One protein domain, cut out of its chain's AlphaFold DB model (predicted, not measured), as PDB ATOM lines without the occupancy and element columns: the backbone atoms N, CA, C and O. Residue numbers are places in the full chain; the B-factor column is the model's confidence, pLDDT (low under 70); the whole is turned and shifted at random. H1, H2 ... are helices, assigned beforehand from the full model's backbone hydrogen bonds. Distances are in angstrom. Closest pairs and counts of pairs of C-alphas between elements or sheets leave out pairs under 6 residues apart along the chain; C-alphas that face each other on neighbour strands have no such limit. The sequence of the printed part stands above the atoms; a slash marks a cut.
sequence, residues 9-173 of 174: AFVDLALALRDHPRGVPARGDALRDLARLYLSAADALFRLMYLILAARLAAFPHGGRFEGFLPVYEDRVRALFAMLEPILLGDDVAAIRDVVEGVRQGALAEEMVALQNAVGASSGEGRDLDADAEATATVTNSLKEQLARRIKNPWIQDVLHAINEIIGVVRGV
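This is residues 9 to 173 of the 174 residues of an uncharacterized protein of uncultured Alphaproteobacteria bacterium (UniProt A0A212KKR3). Six helices run up and down in a bundle of two layers: H4, H2 and H1 side by side make one, H8, H7 and H6 the other, and the two layers cross aslant. H5 lies across one end and little H3 sits at the other. The printed part has 165 residues with eight named helices, H1 to H8 in chain order, and no named strand; the class is all helix. It is compact, with a radius of gyration of the C-alphas of 16.3 A, and elongated, spanning 53 by 34 by 20 A.

The longest helix, H2, holds residues 29 to 59 and measures 44.7 A, from C-alpha 29 at (-50.138, -17.499, -35.256) to C-alpha 59 at (-10.375, -35.180, -24.832). H1 is residues 9 to 18, H3 63 to 66, H4 69 to 88 at 28.0 A, H5 93 to 105, H6 108 to 121, H7 126 to 150 at 37.1 A, and H8 154 to 171, ending at C-alpha 171 (-17.680, -40.002, -32.482).

H2 is the hub, touching six helices. H4 touches it at a shallow tilt of 6 degrees, opposite ways, with closest C-alphas Ala 35 and Leu 88 5.8 A apart. H7 touches residues 42 to 56 of H2, closest C-alphas Met 49 and Thr 136 at 6.2 A. H4 and H8 touch, closest C-alphas Arg 76 and Val 159 at 6.0 A; H1 and H6 touch, closest Ala 14 and Ala 109 at 5.0 A. H7 and H8 form a hairpin at 9 degrees. Every O i to N i+4 pair is within hydrogen-bond range in H1, H2, H5, H6, H7 and H8, and 14 of 16 in H4; H3 is too short for one.

The C-alphas farthest apart, Ala 26 and Pro 61, are 52.6 A apart. The printed part has no cut and no long link. Mean pLDDT of the printed part is 93.0, and no printed residue is under 70.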
ATOM      1  N   ALA A   9     -35.402 -24.095 -24.980       93.69
ATOM      2  CA  ALA A   9     -36.113 -24.414 -26.213       93.69
ATOM      3  C   ALA A   9     -36.748 -25.814 -26.213       93.69
ATOM      4  O   ALA A   9     -37.864 -25.976 -26.701       93.69
ATOM      5  N   PHE A  10     -36.080 -26.820 -25.634       94.44
ATOM      6  CA  PHE A  10     -36.642 -28.173 -25.545       94.44
ATOM      7  C   PHE A  10     -37.884 -28.209 -24.649       94.44
ATOM      8  O   PHE A  10     -38.914 -28.766 -25.024       94.44
ATOM      9  N   VAL A  11     -37.792 -27.580 -23.474       94.25
ATOM     10  CA  VAL A  11     -38.892 -27.501 -22.505       94.25
ATOM     11  C   VAL A  11     -40.032 -26.654 -23.059       94.25
ATOM     12  O   VAL A  11     -41.183 -27.070 -22.968       94.25
ATOM     13  N   ASP A  12     -39.726 -25.512 -23.673       96.38
ATOM     14  CA  ASP A  12     -40.717 -24.599 -24.243       96.38
ATOM     15  C   ASP A  12     -41.518 -25.284 -25.361       96.38
ATOM     16  O   ASP A  12     -42.748 -25.225 -25.361       96.38
ATOM     17  N   LEU A  13     -40.849 -26.016 -26.264       96.50
ATOM     18  CA  LEU A  13     -41.524 -26.821 -27.285       96.50
ATOM     19  C   LEU A  13     -42.394 -27.918 -26.658       96.50
ATOM     20  O   LEU A  13     -43.548 -28.090 -27.054       96.50
ATOM     21  N   ALA A  14     -41.860 -28.668 -25.690       95.31
ATOM     22  CA  ALA A  14     -42.591 -29.762 -25.054       95.31
ATOM     23  C   ALA A  14     -43.844 -29.266 -24.315       95.31
ATOM     24  O   ALA A  14     -44.908 -29.873 -24.438       95.31
ATOM     25  N   LEU A  15     -43.741 -28.157 -23.577       95.56
ATOM     26  CA  LEU A  15     -44.876 -27.533 -22.897       95.56
ATOM     27  C   LEU A  15     -45.912 -27.024 -23.900       95.56
ATOM     28  O   LEU A  15     -47.085 -27.365 -23.771       95.56
ATOM     29  N   ALA A  16     -45.483 -26.311 -24.943       95.94
ATOM     30  CA  ALA A  16     -46.400 -25.805 -25.957       95.94
ATOM     31  C   ALA A  16     -47.153 -26.937 -26.679       95.94
ATOM     32  O   ALA A  16     -48.350 -26.831 -26.930       95.94
ATOM     33  N   LEU A  17     -46.496 -28.065 -26.973       95.38
ATOM     34  CA  LEU A  17     -47.160 -29.226 -27.579       95.38
ATOM     35  C   LEU A  17     -48.131 -29.935 -26.619       95.38
ATOM     36  O   LEU A  17     -49.140 -30.481 -27.075       95.38
ATOM     37  N   ARG A  18     -47.866 -29.919 -25.305       93.12
ATOM     38  CA  ARG A  18     -48.764 -30.490 -24.282       93.12
ATOM     39  C   ARG A  18     -50.088 -29.747 -24.174       93.12
ATOM     40  O   ARG A  18     -51.100 -30.388 -23.892       93.12
ATOM     41  N   ASP A  19     -50.104 -28.453 -24.480       93.75
ATOM     42  CA  ASP A  19     -51.332 -27.650 -24.550       93.75
ATOM     43  C   ASP A  19     -52.226 -28.030 -25.751       93.75
ATOM     44  O   ASP A  19     -53.386 -27.619 -25.847       93.75
ATOM     45  N   HIS A  20     -51.727 -28.891 -26.647       92.38
ATOM     46  CA  HIS A  20     -52.414 -29.358 -27.850       92.38
ATOM     47  C   HIS A  20     -52.599 -30.895 -27.893       92.38
ATOM     48  O   HIS A  20     -52.236 -31.542 -28.880       92.38
ATOM     49  N   PRO A  21     -53.234 -31.532 -26.886       89.75
ATOM     50  CA  PRO A  21     -53.289 -32.997 -26.778       89.75
ATOM     51  C   PRO A  21     -54.120 -33.674 -27.881       89.75
ATOM     52  O   PRO A  21     -53.947 -34.861 -28.153       89.75
ATOM     53  N   ARG A  22     -55.030 -32.931 -28.524       91.69
ATOM     54  CA  ARG A  22     -55.924 -33.428 -29.588       91.69
ATOM     55  C   ARG A  22     -55.431 -33.112 -31.005       91.69
ATOM     56  O   ARG A  22     -56.152 -33.382 -31.961       91.69
ATOM     57  N   GLY A  23     -54.232 -32.549 -31.135       93.06
ATOM     58  CA  GLY A  23     -53.652 -32.125 -32.407       93.06
ATOM     59  C   GLY A  23     -53.278 -30.648 -32.408       93.06
ATOM     60  O   GLY A  23     -53.838 -29.848 -31.656       93.06
ATOM     61  N   VAL A  24     -52.319 -30.302 -33.262       95.12
ATOM     62  CA  VAL A  24     -51.794 -28.937 -33.389       95.12
ATOM     63  C   VAL A  24     -52.829 -27.986 -34.022       95.12
ATOM     64  O   VAL A  24     -53.733 -28.442 -34.737       95.12
ATOM     65  N   PRO A  25     -52.714 -26.661 -33.805       95.38
ATOM     66  CA  PRO A  25     -53.590 -25.668 -34.419       95.38
ATOM     67  C   PRO A  25     -53.672 -25.813 -35.942       95.38
ATOM     68  O   PRO A  25     -52.682 -26.067 -36.623       95.38
ATOM     69  N   ALA A  26     -54.870 -25.620 -36.499       91.56
ATOM     70  CA  ALA A  26     -55.105 -25.829 -37.927       91.56
ATOM     71  C   ALA A  26     -54.429 -24.778 -38.828       91.56
ATOM     72  O   ALA A  26     -54.170 -25.071 -39.990       91.56
ATOM     73  N   ARG A  27     -54.213 -23.554 -38.321       91.44
ATOM     74  CA  ARG A  27     -53.607 -22.402 -39.015       91.44
ATOM     75  C   ARG A  27     -53.360 -21.249 -38.034       91.44
ATOM     76  O   ARG A  27     -53.815 -21.307 -36.893       91.44
ATOM     77  N   GLY A  28     -52.755 -20.169 -38.527       91.62
ATOM     78  CA  GLY A  28     -52.610 -18.900 -37.806       91.62
ATOM     79  C   GLY A  28     -51.381 -18.846 -36.903       91.62
ATOM     80  O   GLY A  28     -50.500 -19.702 -36.991       91.62
ATOM     81  N   ASP A  29     -51.332 -17.828 -36.045       93.69
ATOM     82  CA  ASP A  29     -50.138 -17.499 -35.256       93.69
ATOM     83  C   ASP A  29     -49.718 -18.632 -34.321       93.69
ATOM     84  O   ASP A  29     -48.544 -18.973 -34.287       93.69
ATOM     85  N   ALA A  30     -50.672 -19.322 -33.692       94.19
ATOM     86  CA  ALA A  30     -50.366 -20.450 -32.812       94.19
ATOM     87  C   ALA A  30     -49.610 -21.591 -33.525       94.19
ATOM     88  O   ALA A  30     -48.692 -22.176 -32.958       94.19
ATOM     89  N   LEU A  31     -49.947 -21.900 -34.787       96.12
ATOM     90  CA  LEU A  31     -49.203 -22.901 -35.563       96.12
ATOM     91  C   LEU A  31     -47.791 -22.400 -35.903       96.12
ATOM     92  O   LEU A  31     -46.831 -23.165 -35.834       96.12
ATOM     93  N   ARG A  32     -47.664 -21.115 -36.254       95.69
ATOM     94  CA  ARG A  32     -46.372 -20.484 -36.557       95.69
ATOM     95  C   ARG A  32     -45.471 -20.428 -35.325       95.69
ATOM     96  O   ARG A  32     -44.273 -20.655 -35.446       95.69
ATOM     97  N   ASP A  33     -46.032 -20.180 -34.149       96.75
ATOM     98  CA  ASP A  33     -45.293 -20.172 -32.889       96.75
ATOM     99  C   ASP A  33     -44.762 -21.562 -32.545       96.75
ATOM    100  O   ASP A  33     -43.583 -21.697 -32.225       96.75
ATOM    101  N   LEU A  34     -45.566 -22.616 -32.729       97.44
ATOM    102  CA  LEU A  34     -45.075 -23.991 -32.591       97.44
ATOM    103  C   LEU A  34     -43.958 -24.315 -33.590       97.44
ATOM    104  O   LEU A  34     -42.985 -24.972 -33.227       97.44
ATOM    105  N   ALA A  35     -44.061 -23.838 -34.834       97.31
ATOM    106  CA  ALA A  35     -43.013 -24.028 -35.834       97.31
ATOM    107  C   ALA A  35     -41.704 -23.307 -35.454       97.31
ATOM    108  O   ALA A  35     -40.623 -23.872 -35.612       97.31
ATOM    109  N   ARG A  36     -41.787 -22.094 -34.889       97.94
ATOM    110  CA  ARG A  36     -40.625 -21.359 -34.354       97.94
ATOM    111  C   ARG A  36     -39.996 -22.069 -33.161       97.94
ATOM    112  O   ARG A  36     -38.776 -22.194 -33.110       97.94
ATOM    113  N   LEU A  37     -40.813 -22.561 -32.228       97.62
ATOM    114  CA  LEU A  37     -40.335 -23.348 -31.088       97.62
ATOM    115  C   LEU A  37     -39.645 -24.631 -31.557       97.62
ATOM    116  O   LEU A  37     -38.585 -24.976 -31.044       97.62
ATOM    117  N   TYR A  38     -40.197 -25.294 -32.574       97.06
ATOM    118  CA  TYR A  38     -39.569 -26.460 -33.187       97.06
ATOM    119  C   TYR A  38     -38.207 -26.127 -33.801       97.06
ATOM    120  O   TYR A  38     -37.236 -26.825 -33.520       97.06
ATOM    121  N   LEU A  39     -38.109 -25.052 -34.589       97.25
ATOM    122  CA  LEU A  39     -36.837 -24.607 -35.164       97.25
ATOM    123  C   LEU A  39     -35.811 -24.265 -34.075       97.25
ATOM    124  O   LEU A  39     -34.664 -24.695 -34.164       97.25
ATOM    125  N   SER A  40     -36.229 -23.568 -33.016       96.88
ATOM    126  CA  SER A  40     -35.357 -23.232 -31.884       96.88
ATOM    127  C   SER A  40     -34.871 -24.475 -31.133       96.88
ATOM    128  O   SER A  40     -33.696 -24.561 -30.775       96.88
ATOM    129  N   ALA A  41     -35.740 -25.468 -30.926       96.69
ATOM    130  CA  ALA A  41     -35.362 -26.733 -30.309       96.69
ATOM    131  C   ALA A  41     -34.432 -27.553 -31.219       96.69
ATOM    132  O   ALA A  41     -33.445 -28.108 -30.747       96.69
ATOM    133  N   ALA A  42     -34.689 -27.602 -32.526       96.81
ATOM    134  CA  ALA A  42     -33.801 -28.267 -33.472       96.81
ATOM    135  C   ALA A  42     -32.401 -27.628 -33.471       96.81
ATOM    136  O   ALA A  42     -31.406 -28.347 -33.406       96.81
ATOM    137  N   ASP A  43     -32.318 -26.293 -33.490       96.62
ATOM    138  CA  ASP A  43     -31.042 -25.565 -33.494       96.62
ATOM    139  C   ASP A  43     -30.263 -25.838 -32.207       96.62
ATOM    140  O   ASP A  43     -29.093 -26.224 -32.239       96.62
ATOM    141  N   ALA A  44     -30.953 -25.774 -31.066       96.06
ATOM    142  CA  ALA A  44     -30.370 -26.094 -29.776       96.06
ATOM    143  C   ALA A  44     -29.834 -27.539 -29.720       96.06
ATOM    144  O   ALA A  44     -28.758 -27.764 -29.170       96.06
ATOM    145  N   LEU A  45     -30.522 -28.514 -30.325       96.44
ATOM    146  CA  LEU A  45     -30.045 -29.900 -30.386       96.44
ATOM    147  C   LEU A  45     -28.766 -30.034 -31.222       96.44
ATOM    148  O   LEU A  45     -27.811 -30.677 -30.779       96.44
ATOM    149  N   PHE A  46     -28.710 -29.407 -32.399       96.62
ATOM    150  CA  PHE A  46     -27.495 -29.408 -33.216       96.62
ATOM    151  C   PHE A  46     -26.341 -28.660 -32.530       96.62
ATOM    152  O   PHE A  46     -25.193 -29.099 -32.587       96.62
ATOM    153  N   ARG A  47     -26.633 -27.574 -31.805       95.56
ATOM    154  CA  ARG A  47     -25.636 -26.856 -31.002       95.56
ATOM    155  C   ARG A  47     -25.089 -27.718 -29.866       95.56
ATOM    156  O   ARG A  47     -23.881 -27.722 -29.645       95.56
ATOM    157  N   LEU A  48     -25.947 -28.464 -29.171       95.19
ATOM    158  CA  LEU A  48     -25.513 -29.405 -28.140       95.19
ATOM    159  C   LEU A  48     -24.601 -30.485 -28.727       95.19
ATOM    160  O   LEU A  48     -23.526 -30.741 -28.189       95.19
ATOM    161  N   MET A  49     -24.996 -31.069 -29.861       95.56
ATOM    162  CA  MET A  49     -24.169 -32.045 -30.562       95.56
ATOM    163  C   MET A  49     -22.798 -31.459 -30.915       95.56
ATOM    164  O   MET A  49     -21.789 -32.082 -30.604       95.56
ATOM    165  N   TYR A  50     -22.731 -30.246 -31.471       95.69
ATOM    166  CA  TYR A  50     -21.454 -29.574 -31.738       95.69
ATOM    167  C   TYR A  50     -20.554 -29.493 -30.497       95.69
ATOM    168  O   TYR A  50     -19.378 -29.844 -30.571       95.69
ATOM    169  N   LEU A  51     -21.100 -29.060 -29.353       94.62
ATOM    170  CA  LEU A  51     -20.334 -28.928 -28.108       94.62
ATOM    171  C   LEU A  51     -19.773 -30.275 -27.639       94.62
ATOM    172  O   LEU A  51     -18.619 -30.345 -27.223       94.62
ATOM    173  N   ILE A  52     -20.558 -31.345 -27.764       93.25
ATOM    174  CA  ILE A  52     -20.125 -32.703 -27.420       93.25
ATOM    175  C   ILE A  52     -19.033 -33.190 -28.376       93.25
ATOM    176  O   ILE A  52     -18.028 -33.738 -27.927       93.25
ATOM    177  N   LEU A  53     -19.187 -32.966 -29.686       93.56
ATOM    178  CA  LEU A  53     -18.167 -33.313 -30.676       93.56
ATOM    179  C   LEU A  53     -16.855 -32.557 -30.409       93.56
ATOM    180  O   LEU A  53     -15.784 -33.158 -30.455       93.56
ATOM    181  N   ALA A  54     -16.928 -31.268 -30.074       93.94
ATOM    182  CA  ALA A  54     -15.763 -30.459 -29.728       93.94
ATOM    183  C   ALA A  54     -15.075 -30.945 -28.444       93.94
ATOM    184  O   ALA A  54     -13.858 -31.134 -28.436       93.94
ATOM    185  N   ALA A  55     -15.848 -31.218 -27.386       92.19
ATOM    186  CA  ALA A  55     -15.329 -31.796 -26.147       92.19
ATOM    187  C   ALA A  55     -14.643 -33.144 -26.405       92.19
ATOM    188  O   ALA A  55     -13.566 -33.410 -25.873       92.19
ATOM    189  N   ARG A  56     -15.217 -33.960 -27.296       91.31
ATOM    190  CA  ARG A  56     -14.626 -35.225 -27.729       91.31
ATOM    191  C   ARG A  56     -13.268 -35.031 -28.385       91.31
ATOM    192  O   ARG A  56     -12.301 -35.652 -27.959       91.31
ATOM    193  N   LEU A  57     -13.167 -34.159 -29.382       92.69
ATOM    194  CA  LEU A  57     -11.887 -33.907 -30.048       92.69
ATOM    195  C   LEU A  57     -10.821 -33.380 -29.082       92.69
ATOM    196  O   LEU A  57      -9.663 -33.772 -29.197       92.69
ATOM    197  N   ALA A  58     -11.207 -32.556 -28.108       91.19
ATOM    198  CA  ALA A  58     -10.293 -32.053 -27.087       91.19
ATOM    199  C   ALA A  58      -9.822 -33.140 -26.102       91.19
ATOM    200  O   ALA A  58      -8.691 -33.085 -25.622       91.19
ATOM    201  N   ALA A  59     -10.671 -34.127 -25.800       89.81
ATOM    202  CA  ALA A  59     -10.375 -35.180 -24.832       89.81
ATOM    203  C   ALA A  59      -9.406 -36.257 -25.356       89.81
ATOM    204  O   ALA A  59      -8.763 -36.937 -24.554       89.81
ATOM    205  N   PHE A  60      -9.283 -36.427 -26.679       87.94
ATOM    206  CA  PHE A  60      -8.516 -37.526 -27.274       87.94
ATOM    207  C   PHE A  60      -7.200 -37.068 -27.935       87.94
ATOM    208  O   PHE A  60      -7.210 -36.130 -28.735       87.94
ATOM    209  N   PRO A  61      -6.064 -37.772 -27.717       84.06
ATOM    210  CA  PRO A  61      -4.738 -37.379 -28.226       84.06
ATOM    211  C   PRO A  61      -4.631 -37.185 -29.747       84.06
ATOM    212  O   PRO A  61      -3.742 -36.485 -30.229       84.06
ATOM    213  N   HIS A  62      -5.512 -37.821 -30.522       84.88
ATOM    214  CA  HIS A  62      -5.542 -37.728 -31.984       84.88
ATOM    215  C   HIS A  62      -6.700 -36.878 -32.527       84.88
ATOM    216  O   HIS A  62      -6.848 -36.774 -33.747       84.88
ATOM    217  N   GLY A  63      -7.487 -36.240 -31.654       84.88
ATOM    218  CA  GLY A  63      -8.655 -35.449 -32.038       84.88
ATOM    219  C   GLY A  63      -8.329 -34.265 -32.951       84.88
ATOM    220  O   GLY A  63      -9.084 -33.998 -33.882       84.88
ATOM    221  N   GLY A  64      -7.147 -33.655 -32.798       87.56
ATOM    222  CA  GLY A  64      -6.686 -32.537 -33.637       87.56
ATOM    223  C   GLY A  64      -6.727 -32.815 -35.148       87.56
ATOM    224  O   GLY A  64      -6.970 -31.920 -35.953       87.56
ATOM    225  N   ARG A  65      -6.576 -34.081 -35.567       89.31
ATOM    226  CA  ARG A  65      -6.660 -34.481 -36.987       89.31
ATOM    227  C   ARG A  65      -8.063 -34.338 -37.578       89.31
ATOM    228  O   ARG A  65      -8.206 -34.343 -38.799       89.31
ATOM    229  N   PHE A  66      -9.078 -34.245 -36.725       92.50
ATOM    230  CA  PHE A  66     -10.488 -34.205 -37.087       92.50
ATOM    231  C   PHE A  66     -11.136 -32.845 -36.800       92.50
ATOM    232  O   PHE A  66     -12.308 -32.667 -37.117       92.50
ATOM    233  N   GLU A  67     -10.403 -31.861 -36.269       90.69
ATOM    234  CA  GLU A  67     -10.937 -30.517 -35.974       90.69
ATOM    235  C   GLU A  67     -11.575 -29.849 -37.197       90.69
ATOM    236  O   GLU A  67     -12.597 -29.177 -37.077       90.69
ATOM    237  N   GLY A  68     -11.044 -30.115 -38.396       92.44
ATOM    238  CA  GLY A  68     -11.598 -29.618 -39.656       92.44
ATOM    239  C   GLY A  68     -13.028 -30.086 -39.959       92.44
ATOM    240  O   GLY A  68     -13.686 -29.480 -40.800       92.44
ATOM    241  N   PHE A  69     -13.541 -31.115 -39.277       94.56
ATOM    242  CA  PHE A  69     -14.927 -31.561 -39.429       94.56
ATOM    243  C   PHE A  69     -15.933 -30.673 -38.680       94.56
ATOM    244  O   PHE A  69     -17.090 -30.610 -39.100       94.56
ATOM    245  N   LEU A  70     -15.528 -29.962 -37.619       95.19
ATOM    246  CA  LEU A  70     -16.442 -29.112 -36.845       95.19
ATOM    247  C   LEU A  70     -16.984 -27.919 -37.660       95.19
ATOM    248  O   LEU A  70     -18.202 -27.741 -37.674       95.19
ATOM    249  N   PRO A  71     -16.163 -27.155 -38.412       96.38
ATOM    250  CA  PRO A  71     -16.688 -26.106 -39.289       96.38
ATOM    251  C   PRO A  71     -17.620 -26.655 -40.375       96.38
ATOM    252  O   PRO A  71     -18.658 -26.066 -40.663       96.38
ATOM    253  N   VAL A  72     -17.296 -27.826 -40.941       96.44
ATOM    254  CA  VAL A  72     -18.149 -28.473 -41.951       96.44
ATOM    255  C   VAL A  72     -19.498 -28.856 -41.342       96.44
ATOM    256  O   VAL A  72     -20.529 -28.672 -41.985       96.44
ATOM    257  N   TYR A  73     -19.518 -29.354 -40.104       96.81
ATOM    258  CA  TYR A  73     -20.756 -29.644 -39.384       96.81
ATOM    259  C   TYR A  73     -21.628 -28.391 -39.250       96.81
ATOM    260  O   TYR A  73     -22.799 -28.421 -39.628       96.81
ATOM    261  N   GLU A  74     -21.055 -27.286 -38.767       97.44
ATOM    262  CA  GLU A  74     -21.777 -26.020 -38.592       97.44
ATOM    263  C   GLU A  74     -22.335 -25.486 -39.918       97.44
ATOM    264  O   GLU A  74     -23.494 -25.070 -39.974       97.44
ATOM    265  N   ASP A  75     -21.561 -25.562 -41.004       97.81
ATOM    266  CA  ASP A  75     -22.008 -25.148 -42.336       97.81
ATOM    267  C   ASP A  75     -23.180 -25.999 -42.843       97.81
ATOM    268  O   ASP A  75     -24.133 -25.471 -43.425       97.81
ATOM    269  N   ARG A  76     -23.158 -27.317 -42.599       97.25
ATOM    270  CA  ARG A  76     -24.268 -28.209 -42.973       97.25
ATOM    271  C   ARG A  76     -25.513 -27.953 -42.137       97.25
ATOM    272  O   ARG A  76     -26.605 -27.917 -42.701       97.25
ATOM    273  N   VAL A  77     -25.368 -27.715 -40.837       97.62
ATOM    274  CA  VAL A  77     -26.489 -27.318 -39.974       97.62
ATOM    275  C   VAL A  77     -27.084 -25.991 -40.455       97.62
ATOM    276  O   VAL A  77     -28.293 -25.899 -40.645       97.62
ATOM    277  N   ARG A  78     -26.260 -24.986 -40.770       98.06
ATOM    278  CA  ARG A  78     -26.741 -23.705 -41.314       98.06
ATOM    279  C   ARG A  78     -27.486 -23.879 -42.636       98.06
ATOM    280  O   ARG A  78     -28.552 -23.296 -42.819       98.06
ATOM    281  N   ALA A  79     -26.950 -24.693 -43.545       97.50
ATOM    282  CA  ALA A  79     -27.610 -25.007 -44.808       97.50
ATOM    283  C   ALA A  79     -28.963 -25.701 -44.585       97.50
ATOM    284  O   ALA A  79     -29.930 -25.392 -45.280       97.50
ATOM    285  N   LEU A  80     -29.055 -26.597 -43.595       97.38
ATOM    286  CA  LEU A  80     -30.315 -27.224 -43.208       97.38
ATOM    287  C   LEU A  80     -31.342 -26.171 -42.774       97.38
ATOM    288  O   LEU A  80     -32.439 -26.152 -43.324       97.38
ATOM    289  N   PHE A  81     -30.992 -25.270 -41.852       97.62
ATOM    290  CA  PHE A  81     -31.912 -24.224 -41.385       97.62
ATOM    291  C   PHE A  81     -32.353 -23.276 -42.498       97.62
ATOM    292  O   PHE A  81     -33.545 -22.995 -42.607       97.62
ATOM    293  N   ALA A  82     -31.445 -22.892 -43.397       97.12
ATOM    294  CA  ALA A  82     -31.784 -22.079 -44.565       97.12
ATOM    295  C   ALA A  82     -32.828 -22.746 -45.485       97.12
ATOM    296  O   ALA A  82     -33.572 -22.055 -46.179       97.12
ATOM    297  N   MET A  83     -32.903 -24.082 -45.489       96.19
ATOM    298  CA  MET A  83     -33.929 -24.835 -46.217       96.19
ATOM    299  C   MET A  83     -35.197 -25.084 -45.390       96.19
ATOM    300  O   MET A  83     -36.285 -25.143 -45.959       96.19
ATOM    301  N   LEU A  84     -35.080 -25.252 -44.070       96.06
ATOM    302  CA  LEU A  84     -36.211 -25.537 -43.184       96.06
ATOM    303  C   LEU A  84     -37.054 -24.296 -42.881       96.06
ATOM    304  O   LEU A  84     -38.279 -24.400 -42.836       96.06
ATOM    305  N   GLU A  85     -36.431 -23.134 -42.688       96.25
ATOM    306  CA  GLU A  85     -37.132 -21.893 -42.344       96.25
ATOM    307  C   GLU A  85     -38.199 -21.499 -43.378       96.25
ATOM    308  O   GLU A  85     -39.338 -21.275 -42.967       96.25
ATOM    309  N   PRO A  86     -37.930 -21.489 -44.703       95.19
ATOM    310  CA  PRO A  86     -38.958 -21.166 -45.695       95.19
ATOM    311  C   PRO A  86     -40.140 -22.141 -45.693       95.19
ATOM    312  O   PRO A  86     -41.258 -21.754 -46.021       95.19
ATOM    313  N   ILE A  87     -39.903 -23.403 -45.321       94.25
ATOM    314  CA  ILE A  87     -40.946 -24.432 -45.247       94.25
ATOM    315  C   ILE A  87     -41.803 -24.214 -44.000       94.25
ATOM    316  O   ILE A  87     -43.027 -24.238 -44.071       94.25
ATOM    317  N   LEU A  88     -41.160 -23.998 -42.852       95.12
ATOM    318  CA  LEU A  88     -41.819 -23.982 -41.545       95.12
ATOM    319  C   LEU A  88     -42.394 -22.620 -41.157       95.12
ATOM    320  O   LEU A  88     -43.297 -22.548 -40.326       95.12
ATOM    321  N   LEU A  89     -41.890 -21.549 -41.765       95.00
ATOM    322  CA  LEU A  89     -42.342 -20.176 -41.549       95.00
ATOM    323  C   LEU A  89     -43.019 -19.577 -42.792       95.00
ATOM    324  O   LEU A  89     -43.372 -18.397 -42.779       95.00
ATOM    325  N   GLY A  90     -43.197 -20.375 -43.847       93.38
ATOM    326  CA  GLY A  90     -43.865 -19.971 -45.079       93.38
ATOM    327  C   GLY A  90     -45.393 -19.935 -44.977       93.38
ATOM    328  O   GLY A  90     -45.994 -19.925 -43.898       93.38
ATOM    329  N   ASP A  91     -46.036 -19.925 -46.144       93.25
ATOM    330  CA  ASP A  91     -47.498 -19.847 -46.262       93.25
ATOM    331  C   ASP A  91     -48.175 -21.212 -46.471       93.25
ATOM    332  O   ASP A  91     -49.402 -21.310 -46.394       93.25
ATOM    333  N   ASP A  92     -47.402 -22.284 -46.685       94.56
ATOM    334  CA  ASP A  92     -47.938 -23.643 -46.793       94.56
ATOM    335  C   ASP A  92     -48.295 -24.207 -45.411       94.56
ATOM    336  O   ASP A  92     -47.558 -24.961 -44.773       94.56
ATOM    337  N   VAL A  93     -49.485 -23.834 -44.947       95.06
ATOM    338  CA  VAL A  93     -50.050 -24.273 -43.668       95.06
ATOM    339  C   VAL A  93     -50.111 -25.801 -43.552       95.06
ATOM    340  O   VAL A  93     -49.941 -26.327 -42.452       95.06
ATOM    341  N   ALA A  94     -50.357 -26.520 -44.652       93.94
ATOM    342  CA  ALA A  94     -50.465 -27.975 -44.620       93.94
ATOM    343  C   ALA A  94     -49.100 -28.617 -44.343       93.94
ATOM    344  O   ALA A  94     -49.014 -29.490 -43.477       93.94
ATOM    345  N   ALA A  95     -48.045 -28.135 -45.005       92.44
ATOM    346  CA  ALA A  95     -46.678 -28.590 -44.768       92.44
ATOM    347  C   ALA A  95     -46.206 -28.286 -43.337       92.44
ATOM    348  O   ALA A  95     -45.676 -29.167 -42.661       92.44
ATOM    349  N   ILE A  96     -46.458 -27.069 -42.838       95.56
ATOM    350  CA  ILE A  96     -46.101 -26.684 -41.461       95.56
ATOM    351  C   ILE A  96     -46.801 -27.608 -40.461       95.56
ATOM    352  O   ILE A  96     -46.174 -28.160 -39.556       95.56
ATOM    353  N   ARG A  97     -48.111 -27.805 -40.643       95.81
ATOM    354  CA  ARG A  97     -48.923 -28.640 -39.763       95.81
ATOM    355  C   ARG A  97     -48.456 -30.090 -39.757       95.81
ATOM    356  O   ARG A  97     -48.377 -30.664 -38.678       95.81
ATOM    357  N   ASP A  98     -48.138 -30.665 -40.913       94.75
ATOM    358  CA  ASP A  98     -47.642 -32.044 -41.006       94.75
ATOM    359  C   ASP A  98     -46.346 -32.249 -40.206       94.75
ATOM    360  O   ASP A  98     -46.213 -33.224 -39.458       94.75
ATOM    361  N   VAL A  99     -45.414 -31.290 -40.287       94.69
ATOM    362  CA  VAL A  99     -44.167 -31.338 -39.513       94.69
ATOM    363  C   VAL A  99     -44.436 -31.238 -38.015       94.69
ATOM    364  O   VAL A  99     -44.027 -32.127 -37.268       94.69
ATOM    365  N   VAL A 100     -45.150 -30.207 -37.559       95.38
ATOM    366  CA  VAL A 100     -45.375 -29.983 -36.119       95.38
ATOM    367  C   VAL A 100     -46.229 -31.103 -35.507       95.38
ATOM    368  O   VAL A 100     -45.937 -31.584 -34.411       95.38
ATOM    369  N   GLU A 101     -47.248 -31.585 -36.220       94.88
ATOM    370  CA  GLU A 101     -48.051 -32.735 -35.790       94.88
ATOM    371  C   GLU A 101     -47.192 -34.003 -35.698       94.88
ATOM    372  O   GLU A 101     -47.353 -34.809 -34.781       94.88
ATOM    373  N   GLY A 102     -46.221 -34.154 -36.598       92.06
ATOM    374  CA  GLY A 102     -45.246 -35.230 -36.550       92.06
ATOM    375  C   GLY A 102     -44.363 -35.241 -35.314       92.06
ATOM    376  O   GLY A 102     -44.126 -36.307 -34.742       92.06
ATOM    377  N   VAL A 103     -43.917 -34.061 -34.889       92.12
ATOM    378  CA  VAL A 103     -43.147 -33.870 -33.654       92.12
ATOM    379  C   VAL A 103     -44.007 -34.221 -32.443       92.12
ATOM    380  O   VAL A 103     -43.556 -34.958 -31.569       92.12
ATOM    381  N   ARG A 104     -45.266 -33.761 -32.425       93.12
ATOM    382  CA  ARG A 104     -46.231 -34.064 -31.359       93.12
ATOM    383  C   ARG A 104     -46.468 -35.568 -31.209       93.12
ATOM    384  O   ARG A 104     -46.477 -36.081 -30.098       93.12
ATOM    385  N   GLN A 105     -46.682 -36.270 -32.320       89.94
ATOM    386  CA  GLN A 105     -46.979 -37.706 -32.316       89.94
ATOM    387  C   GLN A 105     -45.747 -38.574 -32.050       89.94
ATOM    388  O   GLN A 105     -45.879 -39.665 -31.505       89.94
ATOM    389  N   GLY A 106     -44.562 -38.110 -32.449       84.44
ATOM    390  CA  GLY A 106     -43.315 -38.863 -32.336       84.44
ATOM    391  C   GLY A 106     -42.596 -38.733 -30.995       84.44
ATOM    392  O   GLY A 106     -41.485 -39.230 -30.901       84.44
ATOM    393  N   ALA A 107     -43.164 -38.028 -30.010       86.44
ATOM    394  CA  ALA A 107     -42.555 -37.762 -28.698       86.44
ATOM    395  C   ALA A 107     -41.160 -37.092 -28.733       86.44
ATOM    396  O   ALA A 107     -40.506 -36.977 -27.700       86.44
ATOM    397  N   LEU A 108     -40.727 -36.566 -29.887       92.62
ATOM    398  CA  LEU A 108     -39.392 -35.986 -30.077       92.62
ATOM    399  C   LEU A 108     -39.100 -34.848 -29.086       92.62
ATOM    400  O   LEU A 108     -37.991 -34.737 -28.572       92.62
ATOM    401  N   ALA A 109     -40.097 -34.012 -28.785       91.81
ATOM    402  CA  ALA A 109     -39.936 -32.943 -27.801       91.81
ATOM    403  C   ALA A 109     -39.687 -33.491 -26.382       91.81
ATOM    404  O   ALA A 109     -38.936 -32.896 -25.613       91.81
ATOM    405  N   GLU A 110     -40.268 -34.640 -26.033       93.19
ATOM    406  CA  GLU A 110     -40.034 -35.291 -24.740       93.19
ATOM    407  C   GLU A 110     -38.654 -35.956 -24.693       93.19
ATOM    408  O   GLU A 110     -37.959 -35.833 -23.685       93.19
ATOM    409  N   GLU A 111     -38.216 -36.573 -25.798       94.50
ATOM    410  CA  GLU A 111     -36.848 -37.092 -25.956       94.50
ATOM    411  C   GLU A 111     -35.803 -35.984 -25.768       94.50
ATOM    412  O   GLU A 111     -34.825 -36.169 -25.044       94.50
ATOM    413  N   MET A 112     -36.030 -34.804 -26.355       94.94
ATOM    414  CA  MET A 112     -35.159 -33.636 -26.184       94.94
ATOM    415  C   MET A 112     -35.082 -33.183 -24.718       94.94
ATOM    416  O   MET A 112     -33.995 -32.905 -24.210       94.94
ATOM    417  N   VAL A 113     -36.210 -33.145 -24.000       94.00
ATOM    418  CA  VAL A 113     -36.229 -32.792 -22.569       94.00
ATOM    419  C   VAL A 113     -35.489 -33.836 -21.727       94.00
ATOM    420  O   VAL A 113     -34.707 -33.475 -20.844       94.00
ATOM    421  N   ALA A 114     -35.698 -35.125 -22.001       92.94
ATOM    422  CA  ALA A 114     -34.982 -36.204 -21.325       92.94
ATOM    423  C   ALA A 114     -33.466 -36.102 -21.553       92.94
ATOM    424  O   ALA A 114     -32.695 -36.198 -20.596       92.94
ATOM    425  N   LEU A 115     -33.050 -35.814 -22.790       93.50
ATOM    426  CA  LEU A 115     -31.654 -35.577 -23.146       93.50
ATOM    427  C   LEU A 115     -31.053 -34.401 -22.372       93.50
ATOM    428  O   LEU A 115     -29.974 -34.537 -21.804       93.50
ATOM    429  N   GLN A 116     -31.743 -33.260 -22.303       91.19
ATOM    430  CA  GLN A 116     -31.258 -32.103 -21.547       91.19
ATOM    431  C   GLN A 116     -31.069 -32.416 -20.061       91.19
ATOM    432  O   GLN A 116     -30.101 -31.947 -19.466       91.19
ATOM    433  N   ASN A 117     -31.962 -33.200 -19.458       89.94
ATOM    434  CA  ASN A 117     -31.811 -33.602 -18.062       89.94
ATOM    435  C   ASN A 117     -30.603 -34.528 -17.870       89.94
ATOM    436  O   ASN A 117     -29.848 -34.338 -16.917       89.94
ATOM    437  N   ALA A 118     -30.404 -35.489 -18.778       89.56
ATOM    438  CA  ALA A 118     -29.264 -36.404 -18.742       89.56
ATOM    439  C   ALA A 118     -27.934 -35.646 -18.875       89.56
ATOM    440  O   ALA A 118     -27.089 -35.706 -17.984       89.56
ATOM    441  N   VAL A 119     -27.805 -34.830 -19.920       88.81
ATOM    442  CA  VAL A 119     -26.608 -34.020 -20.182       88.81
ATOM    443  C   VAL A 119     -26.389 -32.955 -19.098       88.81
ATOM    444  O   VAL A 119     -25.260 -32.625 -18.738       88.81
ATOM    445  N   GLY A 120     -27.466 -32.419 -18.519       86.81
ATOM    446  CA  GLY A 120     -27.397 -31.460 -17.419       86.81
ATOM    447  C   GLY A 120     -26.727 -32.021 -16.158       86.81
ATOM    448  O   GLY A 120     -26.099 -31.259 -15.416       86.81
ATOM    449  N   ALA A 121     -26.837 -33.335 -15.940       86.56
ATOM    450  CA  ALA A 121     -26.236 -34.059 -14.820       86.56
ATOM    451  C   ALA A 121     -24.819 -34.592 -15.113       86.56
ATOM    452  O   ALA A 121     -24.140 -35.032 -14.187       86.56
ATOM    453  N   SER A 122     -24.376 -34.532 -16.370       88.62
ATOM    454  CA  SER A 122     -23.096 -35.073 -16.828       88.62
ATOM    455  C   SER A 122     -21.886 -34.230 -16.397       88.62
ATOM    456  O   SER A 122     -21.952 -32.992 -16.295       88.62
ATOM    457  N   SER A 123     -20.758 -34.920 -16.177       87.12
ATOM    458  CA  SER A 123     -19.435 -34.310 -16.013       87.12
ATOM    459  C   SER A 123     -18.801 -33.872 -17.339       87.12
ATOM    460  O   SER A 123     -18.022 -32.922 -17.340       87.12
ATOM    461  N   GLY A 124     -19.177 -34.493 -18.464       85.19
ATOM    462  CA  GLY A 124     -18.641 -34.200 -19.798       85.19
ATOM    463  C   GLY A 124     -17.297 -34.854 -20.101       85.19
ATOM    464  O   GLY A 124     -16.677 -34.523 -21.110       85.19
ATOM    465  N   GLU A 125     -16.841 -35.768 -19.244       85.81
ATOM    466  CA  GLU A 125     -15.527 -36.404 -19.326       85.81
ATOM    467  C   GLU A 125     -15.641 -37.936 -19.276       85.81
ATOM    468  O   GLU A 125     -16.609 -38.503 -18.764       85.81
ATOM    469  N   GLY A 126     -14.630 -38.637 -19.798       86.88
ATOM    470  CA  GLY A 126     -14.537 -40.097 -19.713       86.88
ATOM    471  C   GLY A 126     -15.795 -40.815 -20.218       86.88
ATOM    472  O   GLY A 126     -16.215 -40.617 -21.354       86.88
ATOM    473  N   ARG A 127     -16.408 -41.650 -19.366       87.75
ATOM    474  CA  ARG A 127     -17.617 -42.419 -19.728       87.75
ATOM    475  C   ARG A 127     -18.847 -41.543 -19.953       87.75
ATOM    476  O   ARG A 127     -19.696 -41.916 -20.757       87.75
ATOM    477  N   ASP A 128     -18.943 -40.413 -19.257       89.62
ATOM    478  CA  ASP A 128     -20.066 -39.492 -19.426       89.62
ATOM    479  C   ASP A 128     -20.022 -38.861 -20.821       89.62
ATOM    480  O   ASP A 128     -21.045 -38.770 -21.486       89.62
ATOM    481  N   LEU A 129     -18.825 -38.530 -21.317       89.69
ATOM    482  CA  LEU A 129     -18.636 -37.996 -22.667       89.69
ATOM    483  C   LEU A 129     -19.078 -38.979 -23.765       89.69
ATOM    484  O   LEU A 129     -19.680 -38.569 -24.759       89.69
ATOM    485  N   ASP A 130     -18.789 -40.272 -23.600       89.56
ATOM    486  CA  ASP A 130     -19.260 -41.310 -24.524       89.56
ATOM    487  C   ASP A 130     -20.790 -41.454 -24.475       89.56
ATOM    488  O   ASP A 130     -21.440 -41.499 -25.526       89.56
ATOM    489  N   ALA A 131     -21.367 -41.466 -23.269       90.62
ATOM    490  CA  ALA A 131     -22.810 -41.562 -23.063       90.62
ATOM    491  C   ALA A 131     -23.561 -40.346 -23.631       90.62
ATOM    492  O   ALA A 131     -24.572 -40.509 -24.314       90.62
ATOM    493  N   ASP A 132     -23.046 -39.133 -23.422       92.44
ATOM    494  CA  ASP A 132     -23.622 -37.895 -23.949       92.44
ATOM    495  C   ASP A 132     -23.590 -37.870 -25.481       92.44
ATOM    496  O   ASP A 132     -24.574 -37.485 -26.125       92.44
ATOM    497  N   ALA A 133     -22.488 -38.330 -26.082       91.31
ATOM    498  CA  ALA A 133     -22.360 -38.450 -27.531       91.31
ATOM    499  C   ALA A 133     -23.353 -39.459 -28.121       91.31
ATOM    500  O   ALA A 133     -23.921 -39.216 -29.187       91.31
ATOM    501  N   GLU A 134     -23.585 -40.585 -27.447       92.56
ATOM    502  CA  GLU A 134     -24.563 -41.589 -27.868       92.56
ATOM    503  C   GLU A 134     -26.009 -41.101 -27.712       92.56
ATOM    504  O   GLU A 134     -26.794 -41.167 -28.667       92.56
ATOM    505  N   ALA A 135     -26.353 -40.549 -26.548       92.31
ATOM    506  CA  ALA A 135     -27.687 -40.035 -26.264       92.31
ATOM    507  C   ALA A 135     -28.057 -38.888 -27.217       92.31
ATOM    508  O   ALA A 135     -29.112 -38.916 -27.857       92.31
ATOM    509  N   THR A 136     -27.161 -37.914 -27.397       92.25
ATOM    510  CA  THR A 136     -27.411 -36.772 -28.290       92.25
ATOM    511  C   THR A 136     -27.497 -37.220 -29.747       92.25
ATOM    512  O   THR A 136     -28.322 -36.701 -30.502       92.25
ATOM    513  N   ALA A 137     -26.702 -38.213 -30.166       93.25
ATOM    514  CA  ALA A 137     -26.766 -38.742 -31.530       93.25
ATOM    515  C   ALA A 137     -28.088 -39.460 -31.798       93.25
ATOM    516  O   ALA A 137     -28.644 -39.314 -32.885       93.25
ATOM    517  N   THR A 138     -28.613 -40.173 -30.803       94.62
ATOM    518  CA  THR A 138     -29.916 -40.841 -30.880       94.62
ATOM    519  C   THR A 138     -31.038 -39.832 -31.120       94.62
ATOM    520  O   THR A 138     -31.745 -39.942 -32.118       94.62
ATOM    521  N   VAL A 139     -31.140 -38.786 -30.295       94.50
ATOM    522  CA  VAL A 139     -32.187 -37.759 -30.464       94.50
ATOM    523  C   VAL A 139     -31.989 -36.965 -31.762       94.50
ATOM    524  O   VAL A 139     -32.952 -36.635 -32.456       94.50
ATOM    525  N   THR A 140     -30.736 -36.710 -32.158       93.75
ATOM    526  CA  THR A 140     -30.425 -36.101 -33.463       93.75
ATOM    527  C   THR A 140     -30.909 -36.988 -34.610       93.75
ATOM    528  O   THR A 140     -31.466 -36.484 -35.582       93.75
ATOM    529  N   ASN A 141     -30.748 -38.310 -34.523       93.69
ATOM    530  CA  ASN A 141     -31.271 -39.243 -35.519       93.69
ATOM    531  C   ASN A 141     -32.804 -39.233 -35.563       93.69
ATOM    532  O   ASN A 141     -33.348 -39.127 -36.662       93.69
ATOM    533  N   SER A 142     -33.491 -39.215 -34.414       93.75
ATOM    534  CA  SER A 142     -34.953 -39.059 -34.349       93.75
ATOM    535  C   SER A 142     -35.431 -37.802 -35.090       93.75
ATOM    536  O   SER A 142     -36.342 -37.872 -35.920       93.75
ATOM    537  N   LEU A 143     -34.780 -36.652 -34.854       94.06
ATOM    538  CA  LEU A 143     -35.068 -35.391 -35.551       94.06
ATOM    539  C   LEU A 143     -34.871 -35.525 -37.070       94.06
ATOM    540  O   LEU A 143     -35.733 -35.125 -37.855       94.06
ATOM    541  N   LYS A 144     -33.747 -36.106 -37.503       91.94
ATOM    542  CA  LYS A 144     -33.440 -36.280 -38.930       91.94
ATOM    543  C   LYS A 144     -34.436 -37.198 -39.627       91.94
ATOM    544  O   LYS A 144     -34.896 -36.874 -40.719       91.94
ATOM    545  N   GLU A 145     -34.804 -38.316 -39.009       91.81
ATOM    546  CA  GLU A 145     -35.810 -39.225 -39.560       91.81
ATOM    547  C   GLU A 145     -37.177 -38.550 -39.693       91.81
ATOM    548  O   GLU A 145     -37.857 -38.714 -40.709       91.81
ATOM    549  N   GLN A 146     -37.572 -37.759 -38.693       92.44
ATOM    550  CA  GLN A 146     -38.788 -36.949 -38.738       92.44
ATOM    551  C   GLN A 146     -38.792 -36.000 -39.940       92.44
ATOM    552  O   GLN A 146     -39.758 -36.002 -40.712       92.44
ATOM    553  N   LEU A 147     -37.698 -35.257 -40.135       92.50
ATOM    554  CA  LEU A 147     -37.508 -34.363 -41.277       92.50
ATOM    555  C   LEU A 147     -37.549 -35.125 -42.608       92.50
ATOM    556  O   LEU A 147     -38.265 -34.723 -43.523       92.50
ATOM    557  N   ALA A 148     -36.854 -36.258 -42.714       90.06
ATOM    558  CA  ALA A 148     -36.785 -37.062 -43.934       90.06
ATOM    559  C   ALA A 148     -38.122 -37.681 -44.357       90.06
ATOM    560  O   ALA A 148     -38.464 -37.773 -45.545       90.06
ATOM    561  N   ARG A 149     -38.928 -38.098 -43.379       90.62
ATOM    562  CA  ARG A 149     -40.247 -38.671 -43.654       90.62
ATOM    563  C   ARG A 149     -41.222 -37.630 -44.194       90.62
ATOM    564  O   ARG A 149     -42.046 -38.002 -45.028       90.62
ATOM    565  N   ARG A 150     -41.096 -36.365 -43.789       91.25
ATOM    566  CA  ARG A 150     -42.092 -35.314 -44.065       91.25
ATOM    567  C   ARG A 150     -41.684 -34.356 -45.168       91.25
ATOM    568  O   ARG A 150     -42.507 -33.976 -45.992       91.25
ATOM    569  N   ILE A 151     -40.401 -34.032 -45.256       90.81
ATOM    570  CA  ILE A 151     -39.899 -33.066 -46.224       90.81
ATOM    571  C   ILE A 151     -39.242 -33.805 -47.389       90.81
ATOM    572  O   ILE A 151     -38.100 -34.262 -47.312       90.81
ATOM    573  N   LYS A 152     -39.974 -33.910 -48.503       88.25
ATOM    574  CA  LYS A 152     -39.529 -34.573 -49.742       88.25
ATOM    575  C   LYS A 152     -38.634 -33.667 -50.589       88.25
ATOM    576  O   LYS A 152     -38.925 -33.393 -51.748       88.25
ATOM    577  N   ASN A 153     -37.539 -33.201 -49.996       90.69
ATOM    578  CA  ASN A 153     -36.514 -32.417 -50.674       90.69
ATOM    579  C   ASN A 153     -35.184 -33.198 -50.683       90.69
ATOM    580  O   ASN A 153     -34.626 -33.423 -49.604       90.69
ATOM    581  N   PRO A 154     -34.667 -33.602 -51.861       92.19
ATOM    582  CA  PRO A 154     -33.399 -34.326 -51.976       92.19
ATOM    583  C   PRO A 154     -32.220 -33.595 -51.325       92.19
ATOM    584  O   PRO A 154     -31.436 -34.214 -50.617       92.19
ATOM    585  N   TRP A 155     -32.156 -32.267 -51.453       92.75
ATOM    586  CA  TRP A 155     -31.076 -31.468 -50.870       92.75
ATOM    587  C   TRP A 155     -31.077 -31.502 -49.344       92.75
ATOM    588  O   TRP A 155     -30.017 -31.522 -48.722       92.75
ATOM    589  N   ILE A 156     -32.263 -31.560 -48.726       94.12
ATOM    590  CA  ILE A 156     -32.365 -31.769 -47.281       94.12
ATOM    591  C   ILE A 156     -31.818 -33.154 -46.926       94.12
ATOM    592  O   ILE A 156     -31.042 -33.252 -45.984       94.12
ATOM    593  N   GLN A 157     -32.142 -34.204 -47.690       93.25
ATOM    594  CA  GLN A 157     -31.613 -35.552 -47.427       93.25
ATOM    595  C   GLN A 157     -30.088 -35.601 -47.502       93.25
ATOM    596  O   GLN A 157     -29.455 -36.149 -46.601       93.25
ATOM    597  N   ASP A 158     -29.501 -34.967 -48.515       94.19
ATOM    598  CA  ASP A 158     -28.048 -34.905 -48.684       94.19
ATOM    599  C   ASP A 158     -27.375 -34.179 -47.513       94.19
ATOM    600  O   ASP A 158     -26.365 -34.639 -46.978       94.19
ATOM    601  N   VAL A 159     -27.959 -33.065 -47.057       95.31
ATOM    602  CA  VAL A 159     -27.451 -32.325 -45.894       95.31
ATOM    603  C   VAL A 159     -27.587 -33.142 -44.606       95.31
ATOM    604  O   VAL A 159     -26.638 -33.199 -43.823       95.31
ATOM    605  N   LEU A 160     -28.720 -33.820 -44.390       94.62
ATOM    606  CA  LEU A 160     -28.923 -34.687 -43.225       94.62
ATOM    607  C   LEU A 160     -27.947 -35.871 -43.204       94.62
ATOM    608  O   LEU A 160     -27.446 -36.237 -42.136       94.62
ATOM    609  N   HIS A 161     -27.657 -36.448 -44.371       94.25
ATOM    610  CA  HIS A 161     -26.662 -37.502 -44.521       94.25
ATOM    611  C   HIS A 161     -25.255 -36.980 -44.207       94.25
ATOM    612  O   HIS A 161     -24.569 -37.565 -43.373       94.25
ATOM    613  N   ALA A 162     -24.860 -35.829 -44.763       93.81
ATOM    614  CA  ALA A 162     -23.565 -35.213 -44.473       93.81
ATOM    615  C   ALA A 162     -23.376 -34.915 -42.974       93.81
ATOM    616  O   ALA A 162     -22.314 -35.194 -42.422       93.81
ATOM    617  N   ILE A 163     -24.411 -34.412 -42.290       94.62
ATOM    618  CA  ILE A 163     -24.394 -34.225 -40.829       94.62
ATOM    619  C   ILE A 163     -24.143 -35.562 -40.111       94.62
ATOM    620  O   ILE A 163     -23.369 -35.612 -39.156       94.62
ATOM    621  N   ASN A 164     -24.778 -36.651 -40.561       93.94
ATOM    622  CA  ASN A 164     -24.603 -37.977 -39.966       93.94
ATOM    623  C   ASN A 164     -23.175 -38.511 -40.112       93.94
ATOM    624  O   ASN A 164     -22.623 -39.017 -39.139       93.94
ATOM    625  N   GLU A 165     -22.586 -38.372 -41.298       94.19
ATOM    626  CA  GLU A 165     -21.211 -38.805 -41.562       94.19
ATOM    627  C   GLU A 165     -20.221 -38.070 -40.657       94.19
ATOM    628  O   GLU A 165     -19.365 -38.692 -40.033       94.19
ATOM    629  N   ILE A 166     -20.388 -36.755 -40.496       92.75
ATOM    630  CA  ILE A 166     -19.514 -35.953 -39.634       92.75
ATOM    631  C   ILE A 166     -19.633 -36.381 -38.166       92.75
ATOM    632  O   ILE A 166     -18.614 -36.582 -37.500       92.75
ATOM    633  N   ILE A 167     -20.862 -36.574 -37.670       93.06
ATOM    634  CA  ILE A 167     -21.098 -37.103 -36.319       93.06
ATOM    635  C   ILE A 167     -20.425 -38.474 -36.168       93.06
ATOM    636  O   ILE A 167     -19.768 -38.714 -35.159       93.06
ATOM    637  N   GLY A 168     -20.562 -39.363 -37.155       91.69
ATOM    638  CA  GLY A 168     -19.956 -40.696 -37.147       91.69
ATOM    639  C   GLY A 168     -18.430 -40.657 -37.077       91.69
ATOM    640  O   GLY A 168     -17.842 -41.324 -36.227       91.69
ATOM    641  N   VAL A 169     -17.795 -39.828 -37.910       90.44
ATOM    642  CA  VAL A 169     -16.336 -39.646 -37.933       90.44
ATOM    643  C   VAL A 169     -15.826 -39.144 -36.586       90.44
ATOM    644  O   VAL A 169     -14.913 -39.740 -36.019       90.44
ATOM    645  N   VAL A 170     -16.420 -38.075 -36.049       88.75
ATOM    646  CA  VAL A 170     -15.927 -37.461 -34.809       88.75
ATOM    647  C   VAL A 170     -16.219 -38.346 -33.595       88.75
ATOM    648  O   VAL A 170     -15.357 -38.498 -32.734       88.75
ATOM    649  N   ARG A 171     -17.381 -39.014 -33.537       88.38
ATOM    650  CA  ARG A 171     -17.680 -40.002 -32.482       88.38
ATOM    651  C   ARG A 171     -16.749 -41.213 -32.516       88.38
ATOM    652  O   ARG A 171     -16.496 -41.793 -31.469       88.38
ATOM    653  N   GLY A 172     -16.229 -41.580 -33.686       84.75
ATOM    654  CA  GLY A 172     -15.255 -42.662 -33.841       84.75
ATOM    655  C   GLY A 172     -13.854 -42.346 -33.306       84.75
ATOM    656  O   GLY A 172     -13.007 -43.234 -33.295       84.75
ATOM    657  N   VAL A 173     -13.591 -41.109 -32.868       83.50
ATOM    658  CA  VAL A 173     -12.314 -40.734 -32.249       83.50
ATOM    659  C   VAL A 173     -12.202 -41.373 -30.858       83.50
ATOM    660  O   VAL A 173     -13.134 -41.267 -30.052       83.50
TER     661      VAL A 173